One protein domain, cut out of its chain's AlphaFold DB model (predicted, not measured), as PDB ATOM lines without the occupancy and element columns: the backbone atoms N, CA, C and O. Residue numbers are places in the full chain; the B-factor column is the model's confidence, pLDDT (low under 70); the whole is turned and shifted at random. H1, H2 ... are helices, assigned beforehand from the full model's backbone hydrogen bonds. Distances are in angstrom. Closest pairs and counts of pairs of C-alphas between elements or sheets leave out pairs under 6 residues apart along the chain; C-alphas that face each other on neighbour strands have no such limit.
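What this domain is: This is residues 42 to 99 of the 99 residues of an uncharacterized protein of Candidatus Uhrbacteria bacterium RIFCSPLOWO2_01_FULL_47_24 (UniProt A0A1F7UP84). A long helical hairpin with very unequal arms: the long helix H1 makes the length, and the short helix H2 folds back beside its last part, followed by a tail. The first part of H1, residues 42 to 56, sticks out from the rest. The printed part has 58 residues with two named helices, H1 then H2, and no named strand; the class is all helix. It is extended, with a radius of gyration of the C-alphas of 16.1 A, and spans 53 by 19 by 15 A.

Where its parts are: H1 runs from Gln 42, C-alpha at (183.582, 243.641, 164.805), to Glu 76, C-alpha at (228.673, 261.215, 181.338), 51.1 A. H2 is residues 82 to 89, 10.6 A, and ends with C-alpha 89 at (214.906, 264.499, 174.239).

How they stand to each other: H1 touches H2 with residues 68 to 75 alone; the closest C-alphas, those of Val 71 and Ile 85, are 6.9 A apart. The two form a helical hairpin, at a shallow tilt of 12 degrees, opposite ways. In H1 and H2 every O i to N i+4 pair is within hydrogen-bond range.

The domain as a whole: The C-alphas farthest apart, those of Gln 42 and Lys 78, are 53.3 A apart. The printed part has no cut, and the link from H1 to H2 is tight. Mean pLDDT of the printed part is 89.5; residues 97 to 99 are under 70.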
ATOM      1  N   GLN A  42     183.017 242.304 164.652       86.38
ATOM      2  CA  GLN A  42     183.582 243.641 164.805       86.38
ATOM      3  C   GLN A  42     184.227 243.812 166.193       86.38
ATOM      4  O   GLN A  42     185.355 244.289 166.281       86.38
ATOM      5  N   ASP A  43     183.581 243.309 167.247       86.56
ATOM      6  CA  ASP A  43     184.104 243.350 168.617       86.56
ATOM      7  C   ASP A  43     185.429 242.579 168.763       86.56
ATOM      8  O   ASP A  43     186.357 243.043 169.433       86.56
ATOM      9  N   ASP A  44     185.563 241.423 168.102       87.25
ATOM     10  CA  ASP A  44     186.814 240.653 168.097       87.25
ATOM     11  C   ASP A  44     187.950 241.423 167.418       87.25
ATOM     12  O   ASP A  44     189.102 241.390 167.875       87.25
ATOM     13  N   MET A  45     187.641 242.112 166.318       88.56
ATOM     14  CA  MET A  45     188.603 242.944 165.597       88.56
ATOM     15  C   MET A  45     188.998 244.173 166.419       88.56
ATOM     16  O   MET A  45     190.194 244.444 166.557       88.56
ATOM     17  N   ASP A  46     188.029 244.859 167.021       90.75
ATOM     18  CA  ASP A  46     188.252 246.049 167.846       90.75
ATOM     19  C   ASP A  46     189.094 245.719 169.082       90.75
ATOM     20  O   ASP A  46     190.059 246.426 169.394       90.75
ATOM     21  N   LYS A  47     188.824 244.582 169.733       93.88
ATOM     22  CA  LYS A  47     189.628 244.092 170.859       93.88
ATOM     23  C   LYS A  47     191.068 243.782 170.450       93.88
ATOM     24  O   LYS A  47     192.006 244.176 171.147       93.88
ATOM     25  N   LYS A  48     191.276 243.094 169.321       93.19
ATOM     26  CA  LYS A  48     192.630 242.806 168.806       93.19
ATOM     27  C   LYS A  48     193.376 244.087 168.434       93.19
ATOM     28  O   LYS A  48     194.566 244.206 168.735       93.19
ATOM     29  N   LEU A  49     192.685 245.048 167.823       93.88
ATOM     30  CA  LEU A  49     193.253 246.343 167.465       93.88
ATOM     31  C   LEU A  49     193.652 247.142 168.711       93.88
ATOM     32  O   LEU A  49     194.745 247.708 168.746       93.88
ATOM     33  N   PHE A  50     192.807 247.157 169.742       94.44
ATOM     34  CA  PHE A  50     193.113 247.794 171.021       94.44
ATOM     35  C   PHE A  50     194.353 247.179 171.680       94.44
ATOM     36  O   PHE A  50     195.276 247.910 172.043       94.44
ATOM     37  N   ASN A  51     194.416 245.848 171.761       94.00
ATOM     38  CA  ASN A  51     195.570 245.142 172.325       94.00
ATOM     39  C   ASN A  51     196.858 245.477 171.560       94.00
ATOM     40  O   ASN A  51     197.848 245.874 172.163       94.00
ATOM     41  N   THR A  52     196.808 245.422 170.226       95.38
ATOM     42  CA  THR A  52     197.962 245.724 169.363       95.38
ATOM     43  C   THR A  52     198.454 247.157 169.565       95.38
ATOM     44  O   THR A  52     199.653 247.399 169.692       95.38
ATOM     45  N   LYS A  53     197.534 248.128 169.640       93.62
ATOM     46  CA  LYS A  53     197.877 249.527 169.938       93.62
ATOM     47  C   LYS A  53     198.544 249.657 171.310       93.62
ATOM     48  O   LYS A  53     199.540 250.369 171.429       93.62
ATOM     49  N   GLY A  54     198.033 248.957 172.323       94.25
ATOM     50  CA  GLY A  54     198.632 248.911 173.658       94.25
ATOM     51  C   GLY A  54     200.058 248.359 173.642       94.25
ATOM     52  O   GLY A  54     200.965 248.992 174.185       94.25
ATOM     53  N   ASP A  55     200.279 247.236 172.960       95.31
ATOM     54  CA  ASP A  55     201.591 246.588 172.854       95.31
ATOM     55  C   ASP A  55     202.625 247.476 172.153       95.31
ATOM     56  O   ASP A  55     203.772 247.574 172.603       95.31
ATOM     57  N   ILE A  56     202.217 248.183 171.093       94.62
ATOM     58  CA  ILE A  56     203.069 249.164 170.409       94.62
ATOM     59  C   ILE A  56     203.447 250.291 171.372       94.62
ATOM     60  O   ILE A  56     204.631 250.584 171.528       94.62
ATOM     61  N   ILE A  57     202.478 250.883 172.076       93.31
ATOM     62  CA  ILE A  57     202.749 251.965 173.037       93.31
ATOM     63  C   ILE A  57     203.727 251.500 174.122       93.31
ATOM     64  O   ILE A  57     204.669 252.223 174.456       93.31
ATOM     65  N   LEU A  58     203.537 250.297 174.670       94.56
ATOM     66  CA  LEU A  58     204.432 249.736 175.682       94.56
ATOM     67  C   LEU A  58     205.843 249.498 175.138       94.56
ATOM     68  O   LEU A  58     206.819 249.780 175.834       94.56
ATOM     69  N   THR A  59     205.958 248.993 173.912       95.19
ATOM     70  CA  THR A  59     207.249 248.729 173.263       95.19
ATOM     71  C   THR A  59     208.001 250.029 173.007       95.19
ATOM     72  O   THR A  59     209.135 250.170 173.461       95.19
ATOM     73  N   VAL A  60     207.336 251.021 172.414       93.88
ATOM     74  CA  VAL A  60     207.918 252.343 172.149       93.88
ATOM     75  C   VAL A  60     208.321 253.039 173.454       93.88
ATOM     76  O   VAL A  60     209.396 253.624 173.530       93.88
ATOM     77  N   ARG A  61     207.529 252.924 174.533       91.81
ATOM     78  CA  ARG A  61     207.927 253.446 175.855       91.81
ATOM     79  C   ARG A  61     209.182 252.767 176.403       91.81
ATOM     80  O   ARG A  61     210.036 253.436 176.974       91.81
ATOM     81  N   LYS A  62     209.311 251.444 176.258       93.69
ATOM     82  CA  LYS A  62     210.525 250.720 176.680       93.69
ATOM     83  C   LYS A  62     211.743 251.148 175.865       93.69
ATOM     84  O   LYS A  62     212.839 251.230 176.417       93.69
ATOM     85  N   GLU A  63     211.569 251.397 174.573       91.44
ATOM     86  CA  GLU A  63     212.630 251.908 173.702       91.44
ATOM     87  C   GLU A  63     213.044 253.330 174.081       91.44
ATOM     88  O   GLU A  63     214.238 253.589 174.212       91.44
ATOM     89  N   ASP A  64     212.085 254.211 174.364       92.38
ATOM     90  CA  ASP A  64     212.340 255.566 174.861       92.38
ATOM     91  C   ASP A  64     213.124 255.552 176.189       92.38
ATOM     92  O   ASP A  64     214.105 256.280 176.340       92.38
ATOM     93  N   VAL A  65     212.798 254.646 177.121       92.00
ATOM     94  CA  VAL A  65     213.594 254.455 178.351       92.00
ATOM     95  C   VAL A  65     215.040 254.068 178.030       92.00
ATOM     96  O   VAL A  65     215.965 254.666 178.578       92.00
ATOM     97  N   LYS A  66     215.258 253.106 177.123       94.00
ATOM     98  CA  LYS A  66     216.615 252.695 176.716       94.00
ATOM     99  C   LYS A  66     217.380 253.839 176.052       94.00
ATOM    100  O   LYS A  66     218.566 254.010 176.329       94.00
ATOM    101  N   LEU A  67     216.714 254.616 175.197       92.62
ATOM    102  CA  LEU A  67     217.304 255.774 174.530       92.62
ATOM    103  C   LEU A  67     217.741 256.824 175.554       92.62
ATOM    104  O   LEU A  67     218.869 257.299 175.487       92.62
ATOM    105  N   ARG A  68     216.895 257.132 176.542       90.56
ATOM    106  CA  ARG A  68     217.240 258.055 177.634       90.56
ATOM    107  C   ARG A  68     218.449 257.566 178.422       90.56
ATOM    108  O   ARG A  68     219.381 258.331 178.631       90.56
ATOM    109  N   THR A  69     218.488 256.283 178.783       92.88
ATOM    110  CA  THR A  69     219.665 255.695 179.442       92.88
ATOM    111  C   THR A  69     220.926 255.841 178.586       92.88
ATOM    112  O   THR A  69     221.983 256.182 179.109       92.88
ATOM    113  N   LEU A  70     220.830 255.625 177.272       93.00
ATOM    114  CA  LEU A  70     221.958 255.818 176.361       93.00
ATOM    115  C   LEU A  70     222.414 257.283 176.317       93.00
ATOM    116  O   LEU A  70     223.617 257.539 176.356       93.00
ATOM    117  N   VAL A  71     221.478 258.231 176.253       92.62
ATOM    118  CA  VAL A  71     221.777 259.670 176.262       92.62
ATOM    119  C   VAL A  71     222.513 260.064 177.546       92.62
ATOM    120  O   VAL A  71     223.538 260.739 177.452       92.62
ATOM    121  N   GLU A  72     222.077 259.581 178.712       91.62
ATOM    122  CA  GLU A  72     222.772 259.831 179.985       91.62
ATOM    123  C   GLU A  72     224.192 259.244 179.994       91.62
ATOM    124  O   GLU A  72     225.150 259.948 180.309       91.62
ATOM    125  N   ILE A  73     224.376 257.999 179.537       94.81
ATOM    126  CA  ILE A  73     225.713 257.385 179.437       94.81
ATOM    127  C   ILE A  73     226.634 258.203 178.516       94.81
ATOM    128  O   ILE A  73     227.826 258.366 178.791       94.81
ATOM    129  N   LEU A  74     226.116 258.709 177.395       93.12
ATOM    130  CA  LEU A  74     226.897 259.508 176.447       93.12
ATOM    131  C   LEU A  74     227.201 260.918 176.970       93.12
ATOM    132  O   LEU A  74     228.268 261.460 176.662       93.12
ATOM    133  N   ARG A  75     226.308 261.485 177.788       91.62
ATOM    134  CA  ARG A  75     226.532 262.734 178.523       91.62
ATOM    135  C   ARG A  75     227.654 262.581 179.544       91.62
ATOM    136  O   ARG A  75     228.582 263.386 179.546       91.62
ATOM    137  N   GLU A  76     227.621 261.524 180.355       94.19
ATOM    138  CA  GLU A  76     228.673 261.215 181.338       94.19
ATOM    139  C   GLU A  76     230.042 261.035 180.669       94.19
ATOM    140  O   GLU A  76     231.063 261.518 181.163       94.19
ATOM    141  N   LYS A  77     230.057 260.407 179.488       95.88
ATOM    142  CA  LYS A  77     231.261 260.241 178.660       95.88
ATOM    143  C   LYS A  77     231.685 261.509 177.909       95.88
ATOM    144  O   LYS A  77     232.688 261.463 177.198       95.88
ATOM    145  N   LYS A  78     230.954 262.622 178.055       92.88
ATOM    146  CA  LYS A  78     231.191 263.912 177.380       92.88
ATOM    147  C   LYS A  78     231.225 263.813 175.848       92.88
ATOM    148  O   LYS A  78     231.925 264.580 175.194       92.88
ATOM    149  N   VAL A  79     230.488 262.856 175.278       95.31
ATOM    150  CA  VAL A  79     230.373 262.668 173.820       95.31
ATOM    151  C   VAL A  79     229.302 263.588 173.234       95.31
ATOM    152  O   VAL A  79     229.445 264.055 172.109       95.31
ATOM    153  N   LEU A  80     228.236 263.850 173.995       91.62
ATOM    154  CA  LEU A  80     227.141 264.734 173.600       91.62
ATOM    155  C   LEU A  80     227.218 266.068 174.338       91.62
ATOM    156  O   LEU A  80     227.569 266.116 175.519       91.62
ATOM    157  N   THR A  81     226.844 267.141 173.644       92.19
ATOM    158  CA  THR A  81     226.699 268.472 174.239       92.19
ATOM    159  C   THR A  81     225.287 268.657 174.809       92.19
ATOM    160  O   THR A  81     224.336 268.033 174.338       92.19
ATOM    161  N   ASP A  82     225.114 269.528 175.811       88.38
ATOM    162  CA  ASP A  82     223.786 269.807 176.387       88.38
ATOM    163  C   ASP A  82     222.739 270.274 175.339       88.38
ATOM    164  O   ASP A  82     221.582 269.844 175.425       88.38
ATOM    165  N   PRO A  83     223.091 271.079 174.309       90.75
ATOM    166  CA  PRO A  83     222.185 271.381 173.198       90.75
ATOM    167  C   PRO A  83     221.718 270.144 172.417       90.75
ATOM    168  O   PRO A  83     220.533 270.043 172.089       90.75
ATOM    169  N   ASP A  84     222.617 269.194 172.143       89.81
ATOM    170  CA  ASP A  84     222.283 267.968 171.406       89.81
ATOM    171  C   ASP A  84     221.349 267.074 172.220       89.81
ATOM    172  O   ASP A  84     220.373 266.541 171.692       89.81
ATOM    173  N   ILE A  85     221.603 266.970 173.527       89.62
ATOM    174  CA  ILE A  85     220.763 266.226 174.470       89.62
ATOM    175  C   ILE A  85     219.348 266.807 174.484       89.62
ATOM    176  O   ILE A  85     218.377 266.069 174.302       89.62
ATOM    177  N   LYS A  86     219.220 268.133 174.619       89.44
ATOM    178  CA  LYS A  86     217.917 268.810 174.600       89.44
ATOM    179  C   LYS A  86     217.172 268.560 173.290       89.44
ATOM    180  O   LYS A  86     215.967 268.315 173.313       89.44
ATOM    181  N   ARG A  87     217.884 268.572 172.159       89.88
ATOM    182  CA  ARG A  87     217.297 268.283 170.846       89.88
ATOM    183  C   ARG A  87     216.787 266.847 170.762       89.88
ATOM    184  O   ARG A  87     215.656 266.653 170.332       89.88
ATOM    185  N   ILE A  88     217.581 265.862 171.190       89.19
ATOM    186  CA  ILE A  88     217.206 264.437 171.156       89.19
ATOM    187  C   ILE A  88     215.993 264.171 172.055       89.19
ATOM    188  O   ILE A  88     215.051 263.510 171.630       89.19
ATOM    189  N   LEU A  89     215.984 264.721 173.271       88.88
ATOM    190  CA  LEU A  89     214.906 264.499 174.239       88.88
ATOM    191  C   LEU A  89     213.604 265.234 173.888       88.88
ATOM    192  O   LEU A  89     212.545 264.853 174.378       88.88
ATOM    193  N   SER A  90     213.656 266.252 173.025       90.56
ATOM    194  CA  SER A  90     212.461 266.935 172.506       90.56
ATOM    195  C   SER A  90     211.765 266.208 171.353       90.56
ATOM    196  O   SER A  90     210.743 266.690 170.867       90.56
ATOM    197  N   LEU A  91     212.310 265.082 170.884       89.56
ATOM    198  CA  LEU A  91     211.729 264.344 169.769       89.56
ATOM    199  C   LEU A  91     210.487 263.555 170.198       89.56
ATOM    200  O   LEU A  91     210.391 263.026 171.306       89.56
ATOM    201  N   GLU A  92     209.541 263.451 169.272       84.31
ATOM    202  CA  GLU A  92     208.448 262.484 169.340       84.31
ATOM    203  C   GLU A  92     208.999 261.046 169.329       84.31
ATOM    204  O   GLU A  92     210.086 260.808 168.793       84.31
ATOM    205  N   PRO A  93     208.292 260.059 169.910       79.56
ATOM    206  CA  PRO A  93     206.877 260.077 170.304       79.56
ATOM    207  C   PRO A  93     206.606 260.493 171.754       79.56
ATOM    208  O   PRO A  93     205.455 260.733 172.111       79.56
ATOM    209  N   PHE A  94     207.639 260.588 172.595       83.62
ATOM    210  CA  PHE A  94     207.502 260.956 174.006       83.62
ATOM    211  C   PHE A  94     208.481 262.077 174.366       83.62
ATOM    212  O   PHE A  94     209.440 261.834 175.108       83.62
ATOM    213  N   PRO A  95     208.239 263.299 173.860       84.56
ATOM    214  CA  PRO A  95     209.122 264.421 174.110       84.56
ATOM    215  C   PRO A  95     209.154 264.727 175.606       84.56
ATOM    216  O   PRO A  95     208.117 264.903 176.254       84.56
ATOM    217  N   GLN A  96     210.355 264.821 176.164       80.00
ATOM    218  CA  GLN A  96     210.554 265.419 177.473       80.00
ATOM    219  C   GLN A  96     210.544 266.934 177.289       80.00
ATOM    220  O   GLN A  96     211.578 267.573 177.088       80.00
ATOM    221  N   LEU A  97     209.342 267.507 177.309       69.50
ATOM    222  CA  LEU A  97     209.151 268.944 177.466       69.50
ATOM    223  C   LEU A  97     209.648 269.294 178.873       69.50
ATOM    224  O   LEU A  97     208.914 269.163 179.848       69.50
ATOM    225  N   PHE A  98     210.939 269.588 178.996       58.53
ATOM    226  CA  PHE A  98     211.557 269.901 180.280       58.53
ATOM    227  C   PHE A  98     210.822 271.050 180.997       58.53
ATOM    228  O   PHE A  98     210.452 272.042 180.362       58.53
ATOM    229  N   LEU A  99     210.649 270.863 182.316       44.19
ATOM    230  CA  LEU A  99     210.555 271.898 183.356       44.19
ATOM    231  C   LEU A  99     211.774 272.831 183.318       44.19
ATOM    232  O   LEU A  99     212.879 272.332 182.997       44.19
TER     233      LEU A  99